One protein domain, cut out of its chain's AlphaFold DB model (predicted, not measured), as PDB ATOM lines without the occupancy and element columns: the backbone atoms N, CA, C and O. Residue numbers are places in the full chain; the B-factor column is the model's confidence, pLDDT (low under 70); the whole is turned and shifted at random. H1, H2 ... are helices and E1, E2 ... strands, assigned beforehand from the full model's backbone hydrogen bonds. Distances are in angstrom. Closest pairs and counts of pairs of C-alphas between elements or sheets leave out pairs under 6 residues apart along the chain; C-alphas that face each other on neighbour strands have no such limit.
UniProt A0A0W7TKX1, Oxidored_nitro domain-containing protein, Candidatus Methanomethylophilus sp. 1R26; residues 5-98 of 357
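AT A GLANCE: This is residues 5 to 98 of the 357 residues of the protein "Oxidored_nitro domain-containing protein" of Candidatus Methanomethylophilus sp. 1R26 (UniProt A0A0W7TKX1). Two short parallel strands, E1 and E2, form a ribbon in the middle, with H2 and H4 over one face and H6 over the other. Short helices H1, H3 and H5 make a row beyond the end where both strands finish. The 94 printed residues, mostly helix by class, run H1 H2 E1 H3 H4 E2 H5 H6. The whole is compact, with a radius of gyration of the C-alphas of 13.0 A and spans of 34 by 33 by 26 A.

HOW THE PARTS SIT: E1, residues 40 to 44, is parallel to E2, residues 70 to 74, at 19 degrees; N 41 and O 70 are within hydrogen-bond range at 2.8 A, as are N 74 and O 43 at 2.8 A. With H3, residues 47 to 52, and H4, residues 56 to 67, between them, they form a strand-helix-strand unit, parallel neighbour strands joined through helices, with a right-handed crossover. The closest C-alphas of H4 and E2, Ser 64 and Ile 71, are 5.6 A apart. H2, residues 23 to 35, touches H4, closest at the C-alphas of Glu 27 and Val 59, 6.2 A; they run the same way at a shallow tilt of 32 degrees, only just short of steep. H6, residues 84 to 96, comes closest to E2 at the C-alphas of Ala 94 and Val 74, 6.1 A. H1, residues 15 to 20, touches H3, closest at the C-alphas of Ala 18 and Ile 52, 6.8 A. H5, residues 78 to 81, only just touches H3, with 3 pairs of C-alphas within 8 A, the closest Gly 78 and Cys 47 at 5.2 A. H4 and H6 are apart. Each O i to N i+4 pair is within hydrogen-bond range in H1, H2, H3, H4 and H6; H5 is too short for one.

IN THESE COORDINATES: E1 begins at C-alpha 40 (191.519, 92.748, -12.260); E1 and E2 each measure 12.9 A. H2 spans 18.2 A, H4 16.3 A and H6 18.3 A, ending at C-alpha 96 (200.312, 85.730, -19.962). H1 begins at C-alpha 15 (196.993, 80.592, 13.689).

THE WHOLE: The C-alphas farthest apart, Arg 16 and Cys 96, are 34.6 A apart. The printed part has no cut, and each link between named elements is tight. Mean pLDDT of the printed part is 90.8; residues 78 to 81 are under 70.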
ATOM      1  N   ASP A   5     202.685  99.730  -3.548       73.50
ATOM      2  CA  ASP A   5     202.416  99.443  -2.135       73.50
ATOM      3  C   ASP A   5     200.940  99.644  -1.763       73.50
ATOM      4  O   ASP A   5     200.362  98.845  -1.036       73.50
ATOM      5  N   ARG A   6     200.290 100.659  -2.344       81.81
ATOM      6  CA  ARG A   6     198.870 100.972  -2.107       81.81
ATOM      7  C   ARG A   6     197.890 100.019  -2.795       81.81
ATOM      8  O   ARG A   6     196.684 100.168  -2.624       81.81
ATOM      9  N   ARG A   7     198.388  99.096  -3.619       85.75
ATOM     10  CA  ARG A   7     197.595  98.109  -4.369       85.75
ATOM     11  C   ARG A   7     197.875  96.672  -3.927       85.75
ATOM     12  O   ARG A   7     197.350  95.748  -4.537       85.75
ATOM     13  N   ILE A   8     198.689  96.488  -2.887       92.56
ATOM     14  CA  ILE A   8     198.979  95.185  -2.291       92.56
ATOM     15  C   ILE A   8     198.126  95.045  -1.032       92.56
ATOM     16  O   ILE A   8     198.153  95.905  -0.154       92.56
ATOM     17  N   PHE A   9     197.378  93.950  -0.949       94.62
ATOM     18  CA  PHE A   9     196.530  93.620   0.191       94.62
ATOM     19  C   PHE A   9     196.856  92.205   0.666       94.62
ATOM     20  O   PHE A   9     197.238  91.353  -0.135       94.62
ATOM     21  N   CYS A  10     196.715  91.963   1.966       93.50
ATOM     22  CA  CYS A  10     197.003  90.682   2.601       93.50
ATOM     23  C   CYS A  10     195.741  90.166   3.291       93.50
ATOM     24  O   CYS A  10     194.999  90.954   3.876       93.50
ATOM     25  N   THR A  11     195.512  88.854   3.242       93.75
ATOM     26  CA  THR A  11     194.435  88.191   3.993       93.75
ATOM     27  C   THR A  11     194.704  88.133   5.495       93.75
ATOM     28  O   THR A  11     193.784  87.833   6.247       93.75
ATOM     29  N   ASP A  12     195.942  88.428   5.914       93.31
ATOM     30  CA  ASP A  12     196.400  88.441   7.309       93.31
ATOM     31  C   ASP A  12     196.053  87.134   8.045       93.31
ATOM     32  O   ASP A  12     195.404  87.123   9.090       93.31
ATOM     33  N   LEU A  13     196.433  86.001   7.433       92.06
ATOM     34  CA  LEU A  13     196.147  84.670   7.969       92.06
ATOM     35  C   LEU A  13     196.697  84.523   9.391       92.06
ATOM     36  O   LEU A  13     197.857  84.831   9.664       92.06
ATOM     37  N   THR A  14     195.862  83.984  10.273       92.75
ATOM     38  CA  THR A  14     196.183  83.776  11.690       92.75
ATOM     39  C   THR A  14     196.449  82.301  11.987       92.75
ATOM     40  O   THR A  14     196.172  81.434  11.155       92.75
ATOM     41  N   ASP A  15     196.881  81.981  13.211       91.88
ATOM     42  CA  ASP A  15     196.993  80.592  13.689       91.88
ATOM     43  C   ASP A  15     195.682  79.813  13.515       91.88
ATOM     44  O   ASP A  15     195.677  78.626  13.195       91.88
ATOM     45  N   ARG A  16     194.541  80.495  13.668       92.06
ATOM     46  CA  ARG A  16     193.228  79.896  13.420       92.06
ATOM     47  C   ARG A  16     193.058  79.530  11.946       92.06
ATOM     48  O   ARG A  16     192.591  78.432  11.656       92.06
ATOM     49  N   SER A  17     193.431  80.424  11.036       91.12
ATOM     50  CA  SER A  17     193.359  80.184   9.591       91.12
ATOM     51  C   SER A  17     194.305  79.049   9.173       91.12
ATOM     52  O   SER A  17     193.964  78.257   8.303       91.12
ATOM     53  N   ALA A  18     195.448  78.885   9.847       88.94
ATOM     54  CA  ALA A  18     196.351  77.753   9.620       88.94
ATOM     55  C   ALA A  18     195.764  76.393  10.060       88.94
ATOM     56  O   ALA A  18     196.147  75.361   9.518       88.94
ATOM     57  N   ILE A  19     194.837  76.374  11.026       90.12
ATOM     58  CA  ILE A  19     194.176  75.143  11.502       90.12
ATOM     59  C   ILE A  19     192.918  74.825  10.683       90.12
ATOM     60  O   ILE A  19     192.635  73.660  10.415       90.12
ATOM     61  N   PHE A  20     192.137  75.847  10.321       92.12
ATOM     62  CA  PHE A  20     190.796  75.680   9.746       92.12
ATOM     63  C   PHE A  20     190.668  76.104   8.272       92.12
ATOM     64  O   PHE A  20     189.569  76.008   7.726       92.12
ATOM     65  N   GLY A  21     191.753  76.559   7.641       92.31
ATOM     66  CA  GLY A  21     191.759  77.113   6.283       92.31
ATOM     67  C   GLY A  21     191.582  78.634   6.254       92.31
ATOM     68  O   GLY A  21     190.945  79.213   7.136       92.31
ATOM     69  N   GLY A  22     192.140  79.282   5.227       94.12
ATOM     70  CA  GLY A  22     192.093  80.733   4.992       94.12
ATOM     71  C   GLY A  22     191.111  81.171   3.898       94.12
ATOM     72  O   GLY A  22     191.080  82.343   3.509       94.12
ATOM     73  N   ALA A  23     190.306  80.242   3.371       93.81
ATOM     74  CA  ALA A  23     189.406  80.490   2.244       93.81
ATOM     75  C   ALA A  23     188.374  81.606   2.505       93.81
ATOM     76  O   ALA A  23     188.043  82.361   1.592       93.81
ATOM     77  N   LYS A  24     187.873  81.740   3.743       94.19
ATOM     78  CA  LYS A  24     186.879  82.771   4.100       94.19
ATOM     79  C   LYS A  24     187.490  84.168   4.108       94.19
ATOM     80  O   LYS A  24     186.864  85.119   3.644       94.19
ATOM     81  N   GLU A  25     188.703  84.288   4.631       95.75
ATOM     82  CA  GLU A  25     189.484  85.517   4.668       95.75
ATOM     83  C   GLU A  25     189.835  85.970   3.247       95.75
ATOM     84  O   GLU A  25     189.658  87.145   2.918       95.75
ATOM     85  N   LEU A  26     190.242  85.031   2.383       97.06
ATOM     86  CA  LEU A  26     190.474  85.299   0.964       97.06
ATOM     87  C   LEU A  26     189.197  85.767   0.260       97.06
ATOM     88  O   LEU A  26     189.207  86.809  -0.395       97.06
ATOM     89  N   GLU A  27     188.094  85.034   0.413       97.44
ATOM     90  CA  GLU A  27     186.817  85.370  -0.218       97.44
ATOM     91  C   GLU A  27     186.338  86.769   0.185       97.44
ATOM     92  O   GLU A  27     185.985  87.577  -0.676       97.44
ATOM     93  N   LYS A  28     186.383  87.080   1.486       97.25
ATOM     94  CA  LYS A  28     186.026  88.401   2.009       97.25
ATOM     95  C   LYS A  28     186.878  89.497   1.371       97.25
ATOM     96  O   LYS A  28     186.329  90.476   0.870       97.25
ATOM     97  N   LEU A  29     188.202  89.333   1.362       97.75
ATOM     98  CA  LEU A  29     189.104  90.346   0.821       97.75
ATOM     99  C   LEU A  29     188.870  90.573  -0.679       97.75
ATOM    100  O   LEU A  29     188.810  91.721  -1.119       97.75
ATOM    101  N   LEU A  30     188.711  89.499  -1.457       98.12
ATOM    102  CA  LEU A  30     188.450  89.589  -2.894       98.12
ATOM    103  C   LEU A  30     187.146  90.342  -3.184       98.12
ATOM    104  O   LEU A  30     187.154  91.249  -4.017       98.12
ATOM    105  N   ARG A  31     186.058  90.031  -2.462       97.81
ATOM    106  CA  ARG A  31     184.776  90.745  -2.586       97.81
ATOM    107  C   ARG A  31     184.923  92.228  -2.268       97.81
ATOM    108  O   ARG A  31     184.557  93.057  -3.092       97.81
ATOM    109  N   GLU A  32     185.540  92.566  -1.137       97.44
ATOM    110  CA  GLU A  32     185.761  93.965  -0.754       97.44
ATOM    111  C   GLU A  32     186.567  94.736  -1.807       97.44
ATOM    112  O   GLU A  32     186.296  95.906  -2.072       97.44
ATOM    113  N   ARG A  33     187.592  94.106  -2.402       96.75
ATOM    114  CA  ARG A  33     188.401  94.761  -3.440       96.75
ATOM    115  C   ARG A  33     187.619  94.935  -4.740       96.75
ATOM    116  O   ARG A  33     187.729  95.995  -5.355       96.75
ATOM    117  N   ALA A  34     186.829  93.940  -5.140       96.50
ATOM    118  CA  ALA A  34     185.963  94.035  -6.309       96.50
ATOM    119  C   ALA A  34     184.894  95.133  -6.131       96.50
ATOM    120  O   ALA A  34     184.741  95.985  -7.004       96.50
ATOM    121  N   GLU A  35     184.238  95.194  -4.968       95.94
ATOM    122  CA  GLU A  35     183.269  96.242  -4.606       95.94
ATOM    123  C   GLU A  35     183.904  97.641  -4.567       95.94
ATOM    124  O   GLU A  35     183.290  98.621  -4.987       95.94
ATOM    125  N   ALA A  36     185.168  97.740  -4.142       95.50
ATOM    126  CA  ALA A  36     185.951  98.975  -4.201       95.50
ATOM    127  C   ALA A  36     186.387  99.373  -5.633       95.50
ATOM    128  O   ALA A  36     187.078 100.380  -5.807       95.50
ATOM    129  N   GLY A  37     185.996  98.608  -6.658       94.69
ATOM    130  CA  GLY A  37     186.197  98.926  -8.072       94.69
ATOM    131  C   GLY A  37     187.393  98.238  -8.735       94.69
ATOM    132  O   GLY A  37     187.764  98.616  -9.851       94.69
ATOM    133  N   ALA A  38     188.021  97.248  -8.091       94.69
ATOM    134  CA  ALA A  38     189.077  96.466  -8.729       94.69
ATOM    135  C   ALA A  38     188.492  95.566  -9.830       94.69
ATOM    136  O   ALA A  38     187.721  94.653  -9.557       94.69
ATOM    137  N   LYS A  39     188.886  95.814 -11.086       94.94
ATOM    138  CA  LYS A  39     188.436  95.033 -12.257       94.94
ATOM    139  C   LYS A  39     189.293  93.803 -12.552       94.94
ATOM    140  O   LYS A  39     188.830  92.889 -13.222       94.94
ATOM    141  N   LEU A  40     190.544  93.820 -12.100       96.06
ATOM    142  CA  LEU A  40     191.519  92.748 -12.260       96.06
ATOM    143  C   LEU A  40     192.259  92.578 -10.935       96.06
ATOM    144  O   LEU A  40     192.783  93.558 -10.397       96.06
ATOM    145  N   ILE A  41     192.309  91.352 -10.424       96.75
ATOM    146  CA  ILE A  41     192.977  91.006  -9.170       96.75
ATOM    147  C   ILE A  41     193.868  89.788  -9.412       96.75
ATOM    148  O   ILE A  41     193.411  88.771  -9.921       96.75
ATOM    149  N   PHE A  42     195.133  89.869  -9.004       96.50
ATOM    150  CA  PHE A  42     196.003  88.699  -8.905       96.50
ATOM    151  C   PHE A  42     196.019  88.211  -7.456       96.50
ATOM    152  O   PHE A  42     196.405  88.961  -6.559       96.50
ATOM    153  N   ALA A  43     195.601  86.968  -7.223       96.31
ATOM    154  CA  ALA A  43     195.621  86.341  -5.906       96.31
ATOM    155  C   ALA A  43     196.902  85.510  -5.760       96.31
ATOM    156  O   ALA A  43     197.004  84.422  -6.318       96.31
ATOM    157  N   VAL A  44     197.893  86.046  -5.047       94.12
ATOM    158  CA  VAL A  44     199.226  85.436  -4.910       94.12
ATOM    159  C   VAL A  44     199.299  84.621  -3.622       94.12
ATOM    160  O   VAL A  44     199.081  85.170  -2.539       94.12
ATOM    161  N   THR A  45     199.603  83.326  -3.718       91.88
ATOM    162  CA  THR A  45     199.719  82.460  -2.535       91.88
ATOM    163  C   THR A  45     201.108  82.526  -1.900       91.88
ATOM    164  O   THR A  45     202.111  82.830  -2.546       91.88
ATOM    165  N   ALA A  46     201.163  82.234  -0.601       87.94
ATOM    166  CA  ALA A  46     202.395  82.060   0.164       87.94
ATOM    167  C   ALA A  46     202.509  80.603   0.655       87.94
ATOM    168  O   ALA A  46     201.729  79.743   0.259       87.94
ATOM    169  N   CYS A  47     203.459  80.305   1.546       87.19
ATOM    170  CA  CYS A  47     203.711  78.927   1.984       87.19
ATOM    171  C   CYS A  47     202.522  78.260   2.700       87.19
ATOM    172  O   CYS A  47     202.308  77.067   2.520       87.19
ATOM    173  N   VAL A  48     201.771  78.996   3.528       89.44
ATOM    174  CA  VAL A  48     200.728  78.407   4.391       89.44
ATOM    175  C   VAL A  48     199.529  77.872   3.591       89.44
ATOM    176  O   VAL A  48     199.229  76.693   3.772       89.44
ATOM    177  N   PRO A  49     198.891  78.643   2.681       86.94
ATOM    178  CA  PRO A  49     197.759  78.150   1.884       86.94
ATOM    179  C   PRO A  49     198.043  76.843   1.132       86.94
ATOM    180  O   PRO A  49     197.222  75.929   1.167       86.94
ATOM    181  N   GLY A  50     199.229  76.719   0.523       86.06
ATOM    182  CA  GLY A  50     199.622  75.505  -0.194       86.06
ATOM    183  C   GLY A  50     199.821  74.281   0.708       86.06
ATOM    184  O   GLY A  50     199.516  73.165   0.303       86.06
ATOM    185  N   ILE A  51     200.294  74.464   1.949       88.06
ATOM    186  CA  ILE A  51     200.489  73.355   2.904       88.06
ATOM    187  C   ILE A  51     199.156  72.839   3.438       88.06
ATOM    188  O   ILE A  51     198.975  71.631   3.574       88.06
ATOM    189  N   ILE A  52     198.244  73.751   3.775       90.12
ATOM    190  CA  ILE A  52     196.959  73.389   4.385       90.12
ATOM    191  C   ILE A  52     195.926  72.932   3.346       90.12
ATOM    192  O   ILE A  52     194.881  72.409   3.723       90.12
ATOM    193  N   GLY A  53     196.235  73.085   2.053       88.38
ATOM    194  CA  GLY A  53     195.394  72.624   0.952       88.38
ATOM    195  C   GLY A  53     194.183  73.519   0.697       88.38
ATOM    196  O   GLY A  53     193.121  73.010   0.344       88.38
ATOM    197  N   ASP A  54     194.322  74.833   0.893       92.06
ATOM    198  CA  ASP A  54     193.254  75.786   0.579       92.06
ATOM    199  C   ASP A  54     192.946  75.780  -0.930       92.06
ATOM    200  O   ASP A  54     193.836  75.954  -1.764       92.06
ATOM    201  N   ASP A  55     191.663  75.660  -1.291       94.38
ATOM    202  CA  ASP A  55     191.189  75.756  -2.680       94.38
ATOM    203  C   ASP A  55     191.118  77.223  -3.151       94.38
ATOM    204  O   ASP A  55     190.050  77.828  -3.298       94.38
ATOM    205  N   VAL A  56     192.291  77.830  -3.343       95.44
ATOM    206  CA  VAL A  56     192.434  79.229  -3.778       95.44
ATOM    207  C   VAL A  56     191.830  79.443  -5.166       95.44
ATOM    208  O   VAL A  56     191.180  80.465  -5.398       95.44
ATOM    209  N   GLU A  57     192.006  78.492  -6.084       96.25
ATOM    210  CA  GLU A  57     191.466  78.584  -7.443       96.25
ATOM    211  C   GLU A  57     189.933  78.583  -7.435       96.25
ATOM    212  O   GLU A  57     189.321  79.451  -8.065       96.25
ATOM    213  N   GLY A  58     189.305  77.686  -6.668       97.62
ATOM    214  CA  GLY A  58     187.852  77.629  -6.521       97.62
ATOM    215  C   GLY A  58     187.263  78.880  -5.869       97.62
ATOM    216  O   GLY A  58     186.214  79.367  -6.305       97.62
ATOM    217  N   VAL A  59     187.942  79.462  -4.871       97.69
ATOM    218  CA  VAL A  59     187.545  80.756  -4.283       97.69
ATOM    219  C   VAL A  59     187.629  81.879  -5.322       97.69
ATOM    220  O   VAL A  59     186.667  82.633  -5.478       97.69
ATOM    221  N   CYS A  60     188.736  81.972  -6.067       97.88
ATOM    222  CA  CYS A  60     188.912  82.988  -7.110       97.88
ATOM    223  C   CYS A  60     187.832  82.880  -8.194       97.88
ATOM    224  O   CYS A  60     187.231  83.889  -8.560       97.88
ATOM    225  N   ALA A  61     187.542  81.665  -8.670       97.75
ATOM    226  CA  ALA A  61     186.525  81.416  -9.688       97.75
ATOM    227  C   ALA A  61     185.114  81.797  -9.212       97.75
ATOM    228  O   ALA A  61     184.366  82.444  -9.949       97.75
ATOM    229  N   ARG A  62     184.762  81.449  -7.966       97.94
ATOM    230  CA  ARG A  62     183.469  81.800  -7.362       97.94
ATOM    231  C   ARG A  62     183.286  83.315  -7.266       97.94
ATOM    232  O   ARG A  62     182.307  83.834  -7.795       97.94
ATOM    233  N   VAL A  63     184.246  84.023  -6.665       98.00
ATOM    234  CA  VAL A  63     184.146  85.483  -6.486       98.00
ATOM    235  C   VAL A  63     184.191  86.218  -7.826       98.00
ATOM    236  O   VAL A  63     183.467  87.197  -8.011       98.00
ATOM    237  N   SER A  64     184.988  85.735  -8.783       97.50
ATOM    238  CA  SER A  64     185.025  86.266 -10.151       97.50
ATOM    239  C   SER A  64     183.643  86.200 -10.813       97.50
ATOM    240  O   SER A  64     183.140  87.211 -11.297       97.50
ATOM    241  N   SER A  65     182.968  85.045 -10.731       97.38
ATOM    242  CA  SER A  65     181.613  84.848 -11.272       97.38
ATOM    243  C   SER A  65     180.567  85.776 -10.638       97.38
ATOM    244  O   SER A  65     179.699  86.308 -11.325       97.38
ATOM    245  N   GLU A  66     180.652  86.004  -9.328       96.94
ATOM    246  CA  GLU A  66     179.664  86.805  -8.592       96.94
ATOM    247  C   GLU A  66     179.862  88.316  -8.754       96.94
ATOM    248  O   GLU A  66     178.890  89.069  -8.743       96.94
ATOM    249  N   THR A  67     181.111  88.772  -8.867       97.12
ATOM    250  CA  THR A  67     181.453  90.205  -8.883       97.12
ATOM    251  C   THR A  67     181.720  90.750 -10.285       97.12
ATOM    252  O   THR A  67     181.679  91.961 -10.491       97.12
ATOM    253  N   GLY A  68     182.018  89.874 -11.249       96.56
ATOM    254  CA  GLY A  68     182.460  90.245 -12.593       96.56
ATOM    255  C   GLY A  68     183.903  90.759 -12.667       96.56
ATOM    256  O   GLY A  68     184.351  91.132 -13.752       96.56
ATOM    257  N   ALA A  69     184.639  90.798 -11.551       97.12
ATOM    258  CA  ALA A  69     186.064  91.114 -11.556       97.12
ATOM    259  C   ALA A  69     186.869  89.916 -12.079       97.12
ATOM    260  O   ALA A  69     186.642  88.783 -11.667       97.12
ATOM    261  N   GLU A  70     187.852  90.158 -12.943       97.12
ATOM    262  CA  GLU A  70     188.769  89.110 -13.391       97.12
ATOM    263  C   GLU A  70     189.761  88.791 -12.265       97.12
ATOM    264  O   GLU A  70     190.583  89.629 -11.895       97.12
ATOM    265  N   ILE A  71     189.682  87.591 -11.684       97.69
ATOM    266  CA  ILE A  71     190.553  87.174 -10.576       97.69
ATOM    267  C   ILE A  71     191.448  86.025 -11.033       97.69
ATOM    268  O   ILE A  71     190.966  84.932 -11.327       97.69
ATOM    269  N   ILE A  72     192.759  86.270 -11.079       96.94
ATOM    270  CA  ILE A  72     193.763  85.314 -11.554       96.94
ATOM    271  C   ILE A  72     194.555  84.766 -10.358       96.94
ATOM    272  O   ILE A  72     195.303  85.524  -9.732       96.94
ATOM    273  N   PRO A  73     194.447  83.464 -10.041       95.62
ATOM    274  CA  PRO A  73     195.281  82.847  -9.018       95.62
ATOM    275  C   PRO A  73     196.728  82.704  -9.508       95.62
ATOM    276  O   PRO A  73     196.988  82.287 -10.640       95.62
ATOM    277  N   VAL A  74     197.673  83.036  -8.632       94.62
ATOM    278  CA  VAL A  74     199.120  82.911  -8.822       94.62
ATOM    279  C   VAL A  74     199.651  82.029  -7.694       94.62
ATOM    280  O   VAL A  74     199.951  82.504  -6.599       94.62
ATOM    281  N   LEU A  75     199.702  80.723  -7.954       91.19
ATOM    282  CA  LEU A  75     200.020  79.710  -6.947       91.19
ATOM    283  C   LEU A  75     201.537  79.633  -6.714       91.19
ATOM    284  O   LEU A  75     202.242  78.816  -7.303       91.19
ATOM    285  N   THR A  76     202.067  80.524  -5.885       87.38
ATOM    286  CA  THR A  76     203.484  80.599  -5.497       87.38
ATOM    287  C   THR A  76     203.731  79.946  -4.136       87.38
ATOM    288  O   THR A  76     204.363  80.531  -3.256       87.38
ATOM    289  N   ASP A  77     203.251  78.711  -3.966       82.44
ATOM    290  CA  ASP A  77     203.358  77.915  -2.735       82.44
ATOM    291  C   ASP A  77     204.820  77.523  -2.446       82.44
ATOM    292  O   ASP A  77     205.276  76.427  -2.766       82.44
ATOM    293  N   GLY A  78     205.589  78.459  -1.881       66.94
ATOM    294  CA  GLY A  78     207.058  78.490  -1.922       66.94
ATOM    295  C   GLY A  78     207.788  77.162  -1.682       66.94
ATOM    296  O   GLY A  78     208.675  76.814  -2.457       66.94
ATOM    297  N   ILE A  79     207.404  76.384  -0.662       64.50
ATOM    298  CA  ILE A  79     208.055  75.092  -0.353       64.50
ATOM    299  C   ILE A  79     207.874  74.064  -1.478       64.50
ATOM    300  O   ILE A  79     208.779  73.271  -1.730       64.50
ATOM    301  N   MET A  80     206.732  74.082  -2.164       62.78
ATOM    302  CA  MET A  80     206.417  73.135  -3.235       62.78
ATOM    303  C   MET A  80     206.953  73.597  -4.596       62.78
ATOM    304  O   MET A  80     207.305  72.763  -5.428       62.78
ATOM    305  N   ASN A  81     207.069  74.914  -4.804       67.62
ATOM    306  CA  ASN A  81     207.313  75.501  -6.126       67.62
ATOM    307  C   ASN A  81     208.743  76.027  -6.350       67.62
ATOM    308  O   ASN A  81     209.092  76.363  -7.480       67.62
ATOM    309  N   GLY A  82     209.598  76.063  -5.323       74.38
ATOM    310  CA  GLY A  82     211.013  76.428  -5.448       74.38
ATOM    311  C   GLY A  82     211.341  77.861  -5.014       74.38
ATOM    312  O   GLY A  82     210.690  78.444  -4.153       74.38
ATOM    313  N   GLY A  83     212.423  78.423  -5.561       76.44
ATOM    314  CA  GLY A  83     212.943  79.737  -5.173       76.44
ATOM    315  C   GLY A  83     212.328  80.907  -5.949       76.44
ATOM    316  O   GLY A  83     211.412  80.757  -6.755       76.44
ATOM    317  N   ALA A  84     212.892  82.104  -5.756       77.19
ATOM    318  CA  ALA A  84     212.407  83.340  -6.381       77.19
ATOM    319  C   ALA A  84     212.338  83.283  -7.922       77.19
ATOM    320  O   ALA A  84     211.484  83.931  -8.525       77.19
ATOM    321  N   THR A  85     213.216  82.509  -8.569       75.31
ATOM    322  CA  THR A  85     213.194  82.320 -10.028       75.31
ATOM    323  C   THR A  85     211.942  81.573 -10.477       75.31
ATOM    324  O   THR A  85     211.259  82.049 -11.374       75.31
ATOM    325  N   GLN A  86     211.589  80.464  -9.819       79.38
ATOM    326  CA  GLN A  86     210.369  79.718 -10.139       79.38
ATOM    327  C   GLN A  86     209.113  80.545  -9.846       79.38
ATOM    328  O   GLN A  86     208.175  80.547 -10.640       79.38
ATOM    329  N   GLY A  87     209.118  81.314  -8.752       85.44
ATOM    330  CA  GLY A  87     208.035  82.255  -8.458       85.44
ATOM    331  C   GLY A  87     207.836  83.295  -9.569       85.44
ATOM    332  O   GLY A  87     206.698  83.593  -9.931       85.44
ATOM    333  N   ARG A  88     208.929  83.797 -10.167       82.06
ATOM    334  CA  ARG A  88     208.862  84.692 -11.334       82.06
ATOM    335  C   ARG A  88     208.243  83.994 -12.543       82.06
ATOM    336  O   ARG A  88     207.380  84.597 -13.172       82.06
ATOM    337  N   ASP A  89     208.633  82.756 -12.837       81.56
ATOM    338  CA  ASP A  89     208.097  81.993 -13.973       81.56
ATOM    339  C   ASP A  89     206.579  81.761 -13.832       81.56
ATOM    340  O   ASP A  89     205.826  81.957 -14.789       81.56
ATOM    341  N   ILE A  90     206.114  81.422 -12.623       88.31
ATOM    342  CA  ILE A  90     204.685  81.248 -12.304       88.31
ATOM    343  C   ILE A  90     203.923  82.565 -12.488       88.31
ATOM    344  O   ILE A  90     202.869  82.586 -13.127       88.31
ATOM    345  N   ALA A  91     204.466  83.673 -11.978       89.31
ATOM    346  CA  ALA A  91     203.867  84.991 -12.154       89.31
ATOM    347  C   ALA A  91     203.811  85.399 -13.637       89.31
ATOM    348  O   ALA A  91     202.775  85.870 -14.103       89.31
ATOM    349  N   TYR A  92     204.883  85.162 -14.399       86.62
ATOM    350  CA  TYR A  92     204.928  85.409 -15.842       86.62
ATOM    351  C   TYR A  92     203.827  84.636 -16.572       86.62
ATOM    352  O   TYR A  92     203.078  85.219 -17.356       86.62
ATOM    353  N   ALA A  93     203.692  83.339 -16.283       88.94
ATOM    354  CA  ALA A  93     202.671  82.493 -16.885       88.94
ATOM    355  C   ALA A  93     201.253  82.965 -16.533       88.94
ATOM    356  O   ALA A  93     200.390  83.002 -17.409       88.94
ATOM    357  N   ALA A  94     201.019  83.374 -15.282       92.62
ATOM    358  CA  ALA A  94     199.736  83.919 -14.853       92.62
ATOM    359  C   ALA A  94     199.396  85.232 -15.571       92.62
ATOM    360  O   ALA A  94     198.265  85.398 -16.018       92.62
ATOM    361  N   ILE A  95     200.365  86.136 -15.749       92.25
ATOM    362  CA  ILE A  95     200.149  87.386 -16.490       92.25
ATOM    363  C   ILE A  95     199.879  87.105 -17.973       92.25
ATOM    364  O   ILE A  95     199.011  87.739 -18.565       92.25
ATOM    365  N   CYS A  96     200.551  86.118 -18.570       91.06
ATOM    366  CA  CYS A  96     200.312  85.730 -19.962       91.06
ATOM    367  C   CYS A  96     198.887  85.210 -20.213       91.06
ATOM    368  O   CYS A  96     198.447  85.229 -21.359       91.06
ATOM    369  N   ARG A  97     198.140  84.796 -19.176       91.44
ATOM    370  CA  ARG A  97     196.716  84.431 -19.310       91.44
ATOM    371  C   ARG A  97     195.840  85.608 -19.743       91.44
ATOM    372  O   ARG A  97     194.783  85.373 -20.309       91.44
ATOM    373  N   LEU A  98     196.285  86.846 -19.510       94.75
ATOM    374  CA  LEU A  98     195.592  88.046 -19.979       94.75
ATOM    375  C   LEU A  98     195.700  88.238 -21.495       94.75
ATOM    376  O   LEU A  98     194.894  88.966 -22.061       94.75
TER     377      LEU A  98